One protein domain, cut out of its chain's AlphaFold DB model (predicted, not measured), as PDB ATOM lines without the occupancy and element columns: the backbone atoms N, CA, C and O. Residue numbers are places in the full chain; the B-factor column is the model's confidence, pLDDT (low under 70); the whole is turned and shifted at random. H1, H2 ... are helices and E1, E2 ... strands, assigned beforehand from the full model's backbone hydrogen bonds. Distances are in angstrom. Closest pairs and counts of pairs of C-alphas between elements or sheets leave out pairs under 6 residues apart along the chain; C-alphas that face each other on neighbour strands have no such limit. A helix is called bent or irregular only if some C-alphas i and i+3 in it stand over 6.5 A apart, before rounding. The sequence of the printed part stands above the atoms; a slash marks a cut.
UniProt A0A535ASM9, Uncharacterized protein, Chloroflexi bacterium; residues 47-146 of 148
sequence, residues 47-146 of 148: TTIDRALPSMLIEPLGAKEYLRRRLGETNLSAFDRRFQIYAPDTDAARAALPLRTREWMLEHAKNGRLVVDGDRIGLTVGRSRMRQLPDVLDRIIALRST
ATOM      1  N   THR A  47     138.412 142.959 179.868       97.31
ATOM      2  CA  THR A  47     137.068 143.489 179.602       97.31
ATOM      3  C   THR A  47     137.171 144.876 178.966       97.31
ATOM      4  O   THR A  47     138.275 145.379 178.753       97.31
ATOM      5  N   THR A  48     136.030 145.487 178.657       96.50
ATOM      6  CA  THR A  48     135.945 146.857 178.150       96.50
ATOM      7  C   THR A  48     135.440 147.821 179.220       96.50
ATOM      8  O   THR A  48     134.617 147.465 180.067       96.50
ATOM      9  N   ILE A  49     135.916 149.056 179.161       95.75
ATOM     10  CA  ILE A  49     135.461 150.202 179.952       95.75
ATOM     11  C   ILE A  49     134.696 151.173 179.046       95.75
ATOM     12  O   ILE A  49     134.819 151.125 177.828       95.75
ATOM     13  N   ASP A  50     133.894 152.057 179.636       92.69
ATOM     14  CA  ASP A  50     132.964 152.913 178.878       92.69
ATOM     15  C   ASP A  50     133.646 154.124 178.211       92.69
ATOM     16  O   ASP A  50     133.008 154.892 177.494       92.69
ATOM     17  N   ARG A  51     134.952 154.305 178.441       90.31
ATOM     18  CA  ARG A  51     135.756 155.405 177.904       90.31
ATOM     19  C   ARG A  51     137.111 154.901 177.423       90.31
ATOM     20  O   ARG A  51     137.692 154.017 178.044       90.31
ATOM     21  N   ALA A  52     137.650 155.517 176.377       93.69
ATOM     22  CA  ALA A  52     139.010 155.239 175.934       93.69
ATOM     23  C   ALA A  52     140.040 155.983 176.800       93.69
ATOM     24  O   ALA A  52     139.827 157.136 177.184       93.69
ATOM     25  N   LEU A  53     141.165 155.330 177.086       95.12
ATOM     26  CA  LEU A  53     142.298 155.903 177.809       95.12
ATOM     27  C   LEU A  53     143.610 155.735 177.037       95.12
ATOM     28  O   LEU A  53     143.701 154.854 176.180       95.12
ATOM     29  N   PRO A  54     144.640 156.552 177.343       95.94
ATOM     30  CA  PRO A  54     145.977 156.343 176.802       95.94
ATOM     31  C   PRO A  54     146.476 154.931 177.111       95.94
ATOM     32  O   PRO A  54     146.305 154.449 178.234       95.94
ATOM     33  N   SER A  55     147.112 154.282 176.135       95.56
ATOM     34  CA  SER A  55     147.669 152.948 176.344       95.56
ATOM     35  C   SER A  55     148.765 153.004 177.410       95.56
ATOM     36  O   SER A  55     149.696 153.810 177.328       95.56
ATOM     37  N   MET A  56     148.640 152.160 178.429       97.00
ATOM     38  CA  MET A  56     149.564 152.129 179.555       97.00
ATOM     39  C   MET A  56     149.652 150.737 180.170       97.00
ATOM     40  O   MET A  56     148.677 149.989 180.245       97.00
ATOM     41  N   LEU A  57     150.842 150.418 180.660       96.06
ATOM     42  CA  LEU A  57     151.132 149.235 181.447       96.06
ATOM     43  C   LEU A  57     151.495 149.673 182.864       96.06
ATOM     44  O   LEU A  57     152.369 150.512 183.063       96.06
ATOM     45  N   ILE A  58     150.831 149.085 183.848       95.38
ATOM     46  CA  ILE A  58     151.043 149.356 185.262       95.38
ATOM     47  C   ILE A  58     151.517 148.072 185.926       95.38
ATOM     48  O   ILE A  58     150.796 147.071 185.950       95.38
ATOM     49  N   GLU A  59     152.721 148.103 186.490       92.62
ATOM     50  CA  GLU A  59     153.345 146.936 187.114       92.62
ATOM     51  C   GLU A  59     153.827 147.244 188.532       92.62
ATOM     52  O   GLU A  59     154.227 148.376 188.817       92.62
ATOM     53  N   PRO A  60     153.815 146.256 189.444       90.56
ATOM     54  CA  PRO A  60     154.409 146.421 190.759       90.56
ATOM     55  C   PRO A  60     155.923 146.612 190.634       90.56
ATOM     56  O   PRO A  60     156.592 145.932 189.853       90.56
ATOM     57  N   LEU A  61     156.480 147.510 191.442       88.81
ATOM     58  CA  LEU A  61     157.923 147.703 191.521       88.81
ATOM     59  C   LEU A  61     158.611 146.460 192.085       88.81
ATOM     60  O   LEU A  61     158.140 145.840 193.042       88.81
ATOM     61  N   GLY A  62     159.791 146.150 191.547       84.31
ATOM     62  CA  GLY A  62     160.695 145.184 192.165       84.31
ATOM     63  C   GLY A  62     161.113 145.631 193.571       84.31
ATOM     64  O   GLY A  62     161.193 146.826 193.857       84.31
ATOM     65  N   ALA A  63     161.425 144.674 194.450       83.44
ATOM     66  CA  ALA A  63     161.686 144.933 195.872       83.44
ATOM     67  C   ALA A  63     162.758 146.012 196.126       83.44
ATOM     68  O   ALA A  63     162.587 146.857 197.003       83.44
ATOM     69  N   LYS A  64     163.835 146.025 195.328       86.00
ATOM     70  CA  LYS A  64     164.912 147.024 195.423       86.00
ATOM     71  C   LYS A  64     164.415 148.441 195.124       86.00
ATOM     72  O   LYS A  64     164.703 149.363 195.878       86.00
ATOM     73  N   GLU A  65     163.656 148.604 194.044       86.56
ATOM     74  CA  GLU A  65     163.137 149.907 193.616       86.56
ATOM     75  C   GLU A  65     162.044 150.410 194.566       86.56
ATOM     76  O   GLU A  65     162.038 151.579 194.945       86.56
ATOM     77  N   TYR A  66     161.188 149.506 195.049       84.12
ATOM     78  CA  TYR A  66     160.229 149.806 196.109       84.12
ATOM     79  C   TYR A  66     160.918 150.362 197.366       84.12
ATOM     80  O   TYR A  66     160.516 151.401 197.891       84.12
ATOM     81  N   LEU A  67     161.978 149.697 197.847       85.31
ATOM     82  CA  LEU A  67     162.736 150.147 199.019       85.31
ATOM     83  C   LEU A  67     163.421 151.494 198.774       85.31
ATOM     84  O   LEU A  67     163.362 152.362 199.644       85.31
ATOM     85  N   ARG A  68     164.008 151.693 197.587       88.19
ATOM     86  CA  ARG A  68     164.632 152.964 197.197       88.19
ATOM     87  C   ARG A  68     163.645 154.124 197.314       88.19
ATOM     88  O   ARG A  68     163.938 155.104 197.991       88.19
ATOM     89  N   ARG A  69     162.455 153.983 196.722       87.12
ATOM     90  CA  ARG A  69     161.401 155.011 196.766       87.12
ATOM     91  C   ARG A  69     160.871 155.239 198.169       87.12
ATOM     92  O   ARG A  69     160.674 156.373 198.583       87.12
ATOM     93  N   ARG A  70     160.671 154.160 198.927       82.81
ATOM     94  CA  ARG A  70     160.165 154.241 200.301       82.81
ATOM     95  C   ARG A  70     161.107 155.006 201.235       82.81
ATOM     96  O   ARG A  70     160.616 155.652 202.155       82.81
ATOM     97  N   LEU A  71     162.419 154.893 201.036       84.38
ATOM     98  CA  LEU A  71     163.429 155.498 201.910       84.38
ATOM     99  C   LEU A  71     163.922 156.864 201.414       84.38
ATOM    100  O   LEU A  71     164.309 157.686 202.236       84.38
ATOM    101  N   GLY A  72     163.927 157.100 200.099       80.56
ATOM    102  CA  GLY A  72     164.532 158.289 199.492       80.56
ATOM    103  C   GLY A  72     163.555 159.326 198.935       80.56
ATOM    104  O   GLY A  72     163.965 160.460 198.711       80.56
ATOM    105  N   GLU A  73     162.282 158.980 198.705       80.50
ATOM    106  CA  GLU A  73     161.340 159.854 197.991       80.50
ATOM    107  C   GLU A  73     160.103 160.169 198.851       80.50
ATOM    108  O   GLU A  73     159.144 159.397 198.953       80.50
ATOM    109  N   THR A  74     160.113 161.342 199.489       73.81
ATOM    110  CA  THR A  74     159.070 161.762 200.442       73.81
ATOM    111  C   THR A  74     157.764 162.190 199.765       73.81
ATOM    112  O   THR A  74     156.694 161.948 200.321       73.81
ATOM    113  N   ASN A  75     157.827 162.720 198.538       83.88
ATOM    114  CA  ASN A  75     156.682 163.315 197.830       83.88
ATOM    115  C   ASN A  75     155.890 162.345 196.934       83.88
ATOM    116  O   ASN A  75     154.989 162.768 196.213       83.88
ATOM    117  N   LEU A  76     156.195 161.047 196.961       85.75
ATOM    118  CA  LEU A  76     155.440 160.064 196.184       85.75
ATOM    119  C   LEU A  76     154.120 159.678 196.854       85.75
ATOM    120  O   LEU A  76     154.078 159.404 198.059       85.75
ATOM    121  N   SER A  77     153.070 159.537 196.041       89.88
ATOM    122  CA  SER A  77     151.816 158.919 196.472       89.88
ATOM    123  C   SER A  77     152.027 157.448 196.863       89.88
ATOM    124  O   SER A  77     152.982 156.798 196.431       89.88
ATOM    125  N   ALA A  78     151.115 156.878 197.659       90.75
ATOM    126  CA  ALA A  78     151.172 155.456 198.015       90.75
ATOM    127  C   ALA A  78     151.189 154.544 196.773       90.75
ATOM    128  O   ALA A  78     151.872 153.518 196.768       90.75
ATOM    129  N   PHE A  79     150.479 154.950 195.718       93.00
ATOM    130  CA  PHE A  79     150.457 154.260 194.435       93.00
ATOM    131  C   PHE A  79     151.834 154.297 193.757       93.00
ATOM    132  O   PHE A  79     152.367 153.246 193.414       93.00
ATOM    133  N   ASP A  80     152.468 155.468 193.670       91.56
ATOM    134  CA  ASP A  80     153.755 155.655 192.971       91.56
ATOM    135  C   ASP A  80     154.948 155.036 193.690       91.56
ATOM    136  O   ASP A  80     155.965 154.688 193.082       91.56
ATOM    137  N   ARG A  81     154.810 154.850 195.003       90.75
ATOM    138  CA  ARG A  81     155.766 154.075 195.790       90.75
ATOM    139  C   ARG A  81     155.705 152.592 195.479       90.75
ATOM    140  O   ARG A  81     156.663 151.905 195.809       90.75
ATOM    141  N   ARG A  82     154.603 152.079 194.922       91.31
ATOM    142  CA  ARG A  82     154.371 150.638 194.749       91.31
ATOM    143  C   ARG A  82     154.288 150.194 193.295       91.31
ATOM    144  O   ARG A  82     154.651 149.054 193.016       91.31
ATOM    145  N   PHE A  83     153.851 151.065 192.398       93.88
ATOM    146  CA  PHE A  83     153.643 150.758 190.992       93.88
ATOM    147  C   PHE A  83     154.462 151.681 190.089       93.88
ATOM    148  O   PHE A  83     154.718 152.841 190.413       93.88
ATOM    149  N   GLN A  84     154.852 151.150 188.935       93.81
ATOM    150  CA  GLN A  84     155.401 151.904 187.816       93.81
ATOM    151  C   GLN A  84     154.365 151.953 186.698       93.81
ATOM    152  O   GLN A  84     153.754 150.932 186.388       93.81
ATOM    153  N   ILE A  85     154.208 153.126 186.084       95.12
ATOM    154  CA  ILE A  85     153.458 153.294 184.839       95.12
ATOM    155  C   ILE A  85     154.472 153.345 183.694       95.12
ATOM    156  O   ILE A  85     155.454 154.087 183.768       95.12
ATOM    157  N   TYR A  86     154.217 152.560 182.655       95.88
ATOM    158  CA  TYR A  86     154.899 152.604 181.369       95.88
ATOM    159  C   TYR A  86     153.882 153.018 180.310       95.88
ATOM    160  O   TYR A  86     152.892 152.320 180.089       95.88
ATOM    161  N   ALA A  87     154.112 154.158 179.671       96.12
ATOM    162  CA  ALA A  87     153.275 154.682 178.599       96.12
ATOM    163  C   ALA A  87     154.118 155.586 177.685       96.12
ATOM    164  O   ALA A  87     155.128 156.119 178.157       96.12
ATOM    165  N   PRO A  88     153.711 155.804 176.417       95.00
ATOM    166  CA  PRO A  88     154.366 156.776 175.536       95.00
ATOM    167  C   PRO A  88     154.411 158.183 176.146       95.00
ATOM    168  O   PRO A  88     155.441 158.847 176.090       95.00
ATOM    169  N   ASP A  89     153.314 158.592 176.787       95.31
ATOM    170  CA  ASP A  89     153.220 159.793 177.612       95.31
ATOM    171  C   ASP A  89     152.801 159.380 179.029       95.31
ATOM    172  O   ASP A  89     151.639 159.063 179.303       95.31
ATOM    173  N   THR A  90     153.785 159.311 179.928       94.38
ATOM    174  CA  THR A  90     153.575 158.840 181.304       94.38
ATOM    175  C   THR A  90     152.779 159.838 182.142       94.38
ATOM    176  O   THR A  90     152.008 159.412 183.005       94.38
ATOM    177  N   ASP A  91     152.912 161.139 181.887       92.94
ATOM    178  CA  ASP A  91     152.214 162.166 182.660       92.94
ATOM    179  C   ASP A  91     150.740 162.233 182.263       92.94
ATOM    180  O   ASP A  91     149.867 162.231 183.138       92.94
ATOM    181  N   ALA A  92     150.438 162.161 180.963       93.62
ATOM    182  CA  ALA A  92     149.065 162.049 180.482       93.62
ATOM    183  C   ALA A  92     148.398 160.748 180.958       93.62
ATOM    184  O   ALA A  92     147.269 160.778 181.451       93.62
ATOM    185  N   ALA A  93     149.097 159.607 180.883       94.62
ATOM    186  CA  ALA A  93     148.590 158.328 181.385       94.62
ATOM    187  C   ALA A  93     148.290 158.382 182.890       94.62
ATOM    188  O   ALA A  93     147.226 157.955 183.348       94.62
ATOM    189  N   ARG A  94     149.202 158.975 183.666       93.62
ATOM    190  CA  ARG A  94     149.028 159.192 185.101       93.62
ATOM    191  C   ARG A  94     147.826 160.078 185.387       93.62
ATOM    192  O   ARG A  94     147.032 159.721 186.248       93.62
ATOM    193  N   ALA A  95     147.672 161.203 184.696       93.94
ATOM    194  CA  ALA A  95     146.536 162.102 184.884       93.94
ATOM    195  C   ALA A  95     145.200 161.431 184.514       93.94
ATOM    196  O   ALA A  95     144.203 161.618 185.208       93.94
ATOM    197  N   ALA A  96     145.198 160.603 183.467       94.69
ATOM    198  CA  ALA A  96     144.013 159.903 182.989       94.69
ATOM    199  C   ALA A  96     143.556 158.762 183.916       94.69
ATOM    200  O   ALA A  96     142.375 158.420 183.913       94.69
ATOM    201  N   LEU A  97     144.450 158.159 184.708       94.62
ATOM    202  CA  LEU A  97     144.117 157.026 185.575       94.62
ATOM    203  C   LEU A  97     143.261 157.465 186.786       94.62
ATOM    204  O   LEU A  97     143.776 158.209 187.630       94.62
ATOM    205  N   PRO A  98     142.010 156.985 186.942       95.19
ATOM    206  CA  PRO A  98     141.126 157.405 188.033       95.19
ATOM    207  C   PRO A  98     141.685 157.098 189.425       95.19
ATOM    208  O   PRO A  98     142.354 156.084 189.636       95.19
ATOM    209  N   LEU A  99     141.365 157.948 190.408       95.06
ATOM    210  CA  LEU A  99     141.805 157.760 191.797       95.06
ATOM    211  C   LEU A  99     141.325 156.416 192.366       95.06
ATOM    212  O   LEU A  99     142.133 155.664 192.908       95.06
ATOM    213  N   ARG A 100     140.048 156.067 192.149       96.06
ATOM    214  CA  ARG A 100     139.473 154.788 192.597       96.06
ATOM    215  C   ARG A 100     140.201 153.579 192.017       96.06
ATOM    216  O   ARG A 100     140.366 152.578 192.705       96.06
ATOM    217  N   THR A 101     140.678 153.665 190.775       95.25
ATOM    218  CA  THR A 101     141.477 152.599 190.156       95.25
ATOM    219  C   THR A 101     142.807 152.421 190.885       95.25
ATOM    220  O   THR A 101     143.207 151.296 191.178       95.25
ATOM    221  N   ARG A 102     143.478 153.526 191.240       95.38
ATOM    222  CA  ARG A 102     144.743 153.492 191.996       95.38
ATOM    223  C   ARG A 102     144.555 152.886 193.386       95.38
ATOM    224  O   ARG A 102     145.352 152.043 193.797       95.38
ATOM    225  N   GLU A 103     143.499 153.290 194.087       95.56
ATOM    226  CA  GLU A 103     143.130 152.759 195.405       95.56
ATOM    227  C   GLU A 103     142.826 151.261 195.334       95.56
ATOM    228  O   GLU A 103     143.405 150.469 196.080       95.56
ATOM    229  N   TRP A 104     142.011 150.849 194.358       94.81
ATOM    230  CA  TRP A 104     141.687 149.444 194.145       94.81
ATOM    231  C   TRP A 104     142.941 148.603 193.888       94.81
ATOM    232  O   TRP A 104     143.098 147.531 194.476       94.81
ATOM    233  N   MET A 105     143.874 149.095 193.062       93.00
ATOM    234  CA  MET A 105     145.129 148.389 192.781       93.00
ATOM    235  C   MET A 105     145.998 148.209 194.030       93.00
ATOM    236  O   MET A 105     146.577 147.134 194.221       93.00
ATOM    237  N   LEU A 106     146.076 149.225 194.893       92.38
ATOM    238  CA  LEU A 106     146.817 149.155 196.156       92.38
ATOM    239  C   LEU A 106     146.269 148.080 197.096       92.38
ATOM    240  O   LEU A 106     147.046 147.406 197.777       92.38
ATOM    241  N   GLU A 107     144.952 147.908 197.122       91.31
ATOM    242  CA  GLU A 107     144.286 146.946 197.991       91.31
ATOM    243  C   GLU A 107     144.312 145.523 197.404       91.31
ATOM    244  O   GLU A 107     144.711 144.578 198.089       91.31
ATOM    245  N   HIS A 108     143.995 145.373 196.115       86.94
ATOM    246  CA  HIS A 108     143.647 144.081 195.515       86.94
ATOM    247  C   HIS A 108     144.708 143.510 194.561       86.94
ATOM    248  O   HIS A 108     144.757 142.291 194.358       86.94
ATOM    249  N   ALA A 109     145.568 144.352 193.978       82.31
ATOM    250  CA  ALA A 109     146.470 143.980 192.879       82.31
ATOM    251  C   ALA A 109     147.953 144.230 193.196       82.31
ATOM    252  O   ALA A 109     148.755 144.510 192.310       82.31
ATOM    253  N   LYS A 110     148.353 144.051 194.458       78.69
ATOM    254  CA  LYS A 110     149.724 144.295 194.949       78.69
ATOM    255  C   LYS A 110     150.847 143.586 194.179       78.69
ATOM    256  O   LYS A 110     151.982 144.046 194.282       78.69
ATOM    257  N   ASN A 111     150.529 142.490 193.488       80.19
ATOM    258  CA  ASN A 111     151.434 141.687 192.654       80.19
ATOM    259  C   ASN A 111     150.892 141.497 191.221       80.19
ATOM    260  O   ASN A 111     151.425 140.688 190.463       80.19
ATOM    261  N   GLY A 112     149.784 142.162 190.885       84.44
ATOM    262  CA  GLY A 112     149.133 142.061 189.584       84.44
ATOM    263  C   GLY A 112     149.548 143.207 188.673       84.44
ATOM    264  O   GLY A 112     149.917 144.278 189.151       84.44
ATOM    265  N   ARG A 113     149.481 142.978 187.363       91.31
ATOM    266  CA  ARG A 113     149.728 144.011 186.347       91.31
ATOM    267  C   ARG A 113     148.414 144.416 185.710       91.31
ATOM    268  O   ARG A 113     147.587 143.541 185.443       91.31
ATOM    269  N   LEU A 114     148.257 145.706 185.453       94.88
ATOM    270  CA  LEU A 114     147.134 146.262 184.711       94.88
ATOM    271  C   LEU A 114     147.634 146.762 183.357       94.88
ATOM    272  O   LEU A 114     148.581 147.538 183.291       94.88
ATOM    273  N   VAL A 115     146.988 146.316 182.290       95.81
ATOM    274  CA  VAL A 115     147.157 146.835 180.935       95.81
ATOM    275  C   VAL A 115     145.906 147.626 180.589       95.81
ATOM    276  O   VAL A 115     144.798 147.132 180.781       95.81
ATOM    277  N   VAL A 116     146.078 148.832 180.073       96.75
ATOM    278  CA  VAL A 116     145.009 149.635 179.482       96.75
ATOM    279  C   VAL A 116     145.393 149.882 178.033       96.75
ATOM    280  O   VAL A 116     146.528 150.268 177.757       96.75
ATOM    281  N   ASP A 117     144.463 149.640 177.121       95.69
ATOM    282  CA  ASP A 117     144.635 149.873 175.693       95.69
ATOM    283  C   ASP A 117     143.319 150.390 175.105       95.69
ATOM    284  O   ASP A 117     142.387 149.624 174.851       95.69
ATOM    285  N   GLY A 118     143.207 151.716 174.981       94.56
ATOM    286  CA  GLY A 118     141.968 152.366 174.571       94.56
ATOM    287  C   GLY A 118     140.826 152.079 175.548       94.56
ATOM    288  O   GLY A 118     140.890 152.455 176.718       94.56
ATOM    289  N   ASP A 119     139.764 151.445 175.053       95.62
ATOM    290  CA  ASP A 119     138.584 151.043 175.823       95.62
ATOM    291  C   ASP A 119     138.726 149.655 176.466       95.62
ATOM    292  O   ASP A 119     137.788 149.167 177.096       95.62
ATOM    293  N   ARG A 120     139.877 148.990 176.324       97.00
ATOM    294  CA  ARG A 120     140.127 147.657 176.880       97.00
ATOM    295  C   ARG A 120     141.045 147.733 178.079       97.00
ATOM    296  O   ARG A 120     142.049 148.442 178.085       97.00
ATOM    297  N   ILE A 121     140.726 146.922 179.077       96.88
ATOM    298  CA  ILE A 121     141.581 146.708 180.237       96.88
ATOM    299  C   ILE A 121     141.885 145.225 180.398       96.88
ATOM    300  O   ILE A 121     141.045 144.366 180.121       96.88
ATOM    301  N   GLY A 122     143.088 144.928 180.872       95.19
ATOM    302  CA  GLY A 122     143.559 143.589 181.180       95.19
ATOM    303  C   GLY A 122     144.197 143.538 182.558       95.19
ATOM    304  O   GLY A 122     145.027 144.375 182.893       95.19
ATOM    305  N   LEU A 123     143.833 142.539 183.353       93.19
ATOM    306  CA  LEU A 123     144.416 142.273 184.660       93.19
ATOM    307  C   LEU A 123     145.153 140.938 184.619       93.19
ATOM    308  O   LEU A 123     144.588 139.913 184.238       93.19
ATOM    309  N   THR A 124     146.399 140.948 185.078       86.94
ATOM    310  CA  THR A 124     147.160 139.729 185.355       86.94
ATOM    311  C   THR A 124     147.205 139.487 186.858       86.94
ATOM    312  O   THR A 124     147.475 140.404 187.638       86.94
ATOM    313  N   VAL A 125     146.936 138.253 187.283       71.06
ATOM    314  CA  VAL A 125     146.880 137.895 188.707       71.06
ATOM    315  C   VAL A 125     147.905 136.802 189.001       71.06
ATOM    316  O   VAL A 125     147.558 135.638 189.153       71.06
ATOM    317  N   GLY A 126     149.183 137.193 189.076       64.88
ATOM    318  CA  GLY A 126     150.301 136.358 189.542       64.88
ATOM    319  C   GLY A 126     150.446 134.969 188.889       64.88
ATOM    320  O   GLY A 126     149.804 134.640 187.894       64.88
ATOM    321  N   ARG A 127     151.322 134.130 189.466       59.09
ATOM    322  CA  ARG A 127     151.468 132.711 189.087       59.09
ATOM    323  C   ARG A 127     150.262 131.928 189.609       59.09
ATOM    324  O   ARG A 127     150.336 131.308 190.667       59.09
ATOM    325  N   SER A 128     149.134 132.015 188.914       53.31
ATOM    326  CA  SER A 128     147.904 131.326 189.300       53.31
ATOM    327  C   SER A 128     147.461 130.324 188.241       53.31
ATOM    328  O   SER A 128     147.496 130.604 187.043       53.31
ATOM    329  N   ARG A 129     147.035 129.145 188.708       56.59
ATOM    330  CA  ARG A 129     146.403 128.100 187.896       56.59
ATOM    331  C   ARG A 129     144.940 128.495 187.656       56.59
ATOM    332  O   ARG A 129     144.294 128.985 188.579       56.59
ATOM    333  N   MET A 130     144.379 128.155 186.492       56.84
ATOM    334  CA  MET A 130     142.971 128.386 186.081       56.84
ATOM    335  C   MET A 130     141.880 128.016 187.112       56.84
ATOM    336  O   MET A 130     140.728 128.409 186.957       56.84
ATOM    337  N   ARG A 131     142.214 127.296 188.192       60.06
ATOM    338  CA  ARG A 131     141.323 127.050 189.338       60.06
ATOM    339  C   ARG A 131     140.833 128.335 190.025       60.06
ATOM    340  O   ARG A 131     139.810 128.281 190.689       60.06
ATOM    341  N   GLN A 132     141.524 129.464 189.856       73.88
ATOM    342  CA  GLN A 132     141.112 130.772 190.389       73.88
ATOM    343  C   GLN A 132     140.365 131.643 189.364       73.88
ATOM    344  O   GLN A 132     140.183 132.835 189.593       73.88
ATOM    345  N   LEU A 133     139.943 131.083 188.222       82.38
ATOM    346  CA  LEU A 133     139.278 131.850 187.168       82.38
ATOM    347  C   LEU A 133     138.075 132.675 187.679       82.38
ATOM    348  O   LEU A 133     138.049 133.864 187.365       82.38
ATOM    349  N   PRO A 134     137.133 132.139 188.486       88.44
ATOM    350  CA  PRO A 134     136.027 132.941 189.021       88.44
ATOM    351  C   PRO A 134     136.497 134.174 189.804       88.44
ATOM    352  O   PRO A 134     135.992 135.269 189.572       88.44
ATOM    353  N   ASP A 135     137.526 134.032 190.644       86.44
ATOM    354  CA  ASP A 135     138.089 135.145 191.420       86.44
ATOM    355  C   ASP A 135     138.721 136.207 190.512       86.44
ATOM    356  O   ASP A 135     138.603 137.407 190.762       86.44
ATOM    357  N   VAL A 136     139.409 135.785 189.445       87.75
ATOM    358  CA  VAL A 136     140.007 136.704 188.466       87.75
ATOM    359  C   VAL A 136     138.918 137.445 187.685       87.75
ATOM    360  O   VAL A 136     139.044 138.652 187.462       87.75
ATOM    361  N   LEU A 137     137.835 136.756 187.314       91.69
ATOM    362  CA  LEU A 137     136.678 137.359 186.651       91.69
ATOM    363  C   LEU A 137     135.949 138.356 187.566       91.69
ATOM    364  O   LEU A 137     135.593 139.451 187.134       91.69
ATOM    365  N   ASP A 138     135.783 138.031 188.846       92.06
ATOM    366  CA  ASP A 138     135.204 138.955 189.822       92.06
ATOM    367  C   ASP A 138     136.098 140.188 190.029       92.06
ATOM    368  O   ASP A 138     135.605 141.318 190.074       92.06
ATOM    369  N   ARG A 139     137.424 140.007 190.064       91.62
ATOM    370  CA  ARG A 139     138.389 141.110 190.180       91.62
ATOM    371  C   ARG A 139     138.391 142.035 188.970       91.62
ATOM    372  O   ARG A 139     138.422 143.244 189.166       91.62
ATOM    373  N   ILE A 140     138.360 141.514 187.738       93.94
ATOM    374  CA  ILE A 140     138.344 142.379 186.545       93.94
ATOM    375  C   ILE A 140     137.038 143.186 186.459       93.94
ATOM    376  O   ILE A 140     137.072 144.343 186.047       93.94
ATOM    377  N   ILE A 141     135.906 142.636 186.918       94.94
ATOM    378  CA  ILE A 141     134.639 143.382 187.000       94.94
ATOM    379  C   ILE A 141     134.694 144.462 188.080       94.94
ATOM    380  O   ILE A 141     134.301 145.600 187.822       94.94
ATOM    381  N   ALA A 142     135.200 144.134 189.272       94.19
ATOM    382  CA  ALA A 142     135.379 145.115 190.340       94.19
ATOM    383  C   ALA A 142     136.350 146.233 189.928       94.19
ATOM    384  O   ALA A 142     136.125 147.393 190.247       94.19
ATOM    385  N   LEU A 143     137.399 145.904 189.171       95.00
ATOM    386  CA  LEU A 143     138.310 146.890 188.603       95.00
ATOM    387  C   LEU A 143     137.612 147.761 187.552       95.00
ATOM    388  O   LEU A 143     137.756 148.982 187.590       95.00
ATOM    389  N   ARG A 144     136.835 147.168 186.636       95.50
ATOM    390  CA  ARG A 144     136.088 147.895 185.595       95.50
ATOM    391  C   ARG A 144     135.222 149.009 186.186       95.50
ATOM    392  O   ARG A 144     135.216 150.108 185.645       95.50
ATOM    393  N   SER A 145     134.536 148.761 187.304       94.75
ATOM    394  CA  SER A 145     133.666 149.760 187.945       94.75
ATOM    395  C   SER A 145     134.417 150.938 188.583       94.75
ATOM    396  O   SER A 145     133.797 151.899 189.033       94.75
ATOM    397  N   THR A 146     135.752 150.906 188.609       95.62
ATOM    398  CA  THR A 146     136.572 152.042 189.059       95.62
ATOM    399  C   THR A 146     136.864 153.058 187.953       95.62
ATOM    400  O   THR A 146     137.392 154.124 188.257       95.62
TER     401      THR A 146
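What this domain is: This is residues 47 to 146 of the 148 residues of an uncharacterized protein of Chloroflexi bacterium (UniProt A0A535ASM9). A strongly twisted antiparallel sheet, in which the two long strands E1 and E3 both turn sharply, has the long helix H4 packed slantwise over one face, at E3. The short strand E2 lies along the other edge; H2 sits beside the strands near Pro 54, H3 lies near H4, and H1 with the loop after it makes the far end of the longest axis, away from H4. The printed part has 100 residues, with four named helices and three named strands in the order E1, H1, E2, H2, H3, E3, H4; the sheet's order is E2, E1, E3, and the class is mixed, helices and strands. The whole is compact, with a radius of gyration of the C-alphas of 13.7 A and spans of 39 by 30 by 21 A.

How they stand to each other: In the sheet, E1, residues 47 to 60, is the inner strand and bends by 130 degrees at residue 50. E3, residues 113 to 124, is an edge strand and bends by 168 degrees at residue 120. These two are antiparallel neighbours, with N 49 and O 119 2.8 A apart and N 58 and O 114 2.8 A apart, both within hydrogen-bond range. The other edge strand, E2, residues 83 to 86, is antiparallel to E1, with N 84 and O 59 within hydrogen-bond range at 2.8 A. H4, residues 130 to 144, lies over E3 at a height over the sheet of 8.3 A and runs slantwise to the strands, at 39 degrees to E3 on the local plane; the closest C-alphas of H4 and E3 are those of Ile 140 and Leu 123, 6.4 A apart. H4 is irregular: C-alphas 131 and 134 are 7.9 A apart. H3, residues 99 to 108, only grazes the sheet, with residues 102 to 106. H3 and H4 are close but not clearly touching, with the C-alphas of Thr 101 and Leu 143 closest at 6.7 A, at a shallow tilt of 22 degrees, opposite ways. H2, residues 90 to 96, is at the sheet's level, at a height of 2.3 A; its closest C-alpha to E1 is that of Ala 93, 5.6 A from that of Pro 54. H1, residues 63 to 72, is only just on the sheet, with 5 pairs of C-alphas within 10 A, and only grazes it with residues 65 to 66; it is apart from H2, H3 and H4. In H1, H2 and H3 every O i to N i+4 pair is within hydrogen-bond range; in H4, 9 of 11 are.

Where its parts are: E1 begins at C-alpha 47, (137.068, 143.489, 179.602), and measures 20.8 A from first to last C-alpha. The first and last C-alphas of E3 are 5.1 A apart, and those of E2 9.9 A. H1 measures 14.1 A, H2 9.8 A, H3 14.3 A and H4 20.7 A. H4 ends at C-alpha 144, (136.088, 147.895, 185.595).

The domain as a whole: The C-alphas farthest apart are those of Thr 74 and Arg 131, at 40.5 A. The printed part has no cut. No link is long; H1 to E2, with 10 residues, is short, and the others are tight. The mean pLDDT of the printed part is 89.1; residues 126 to 131 are under 70.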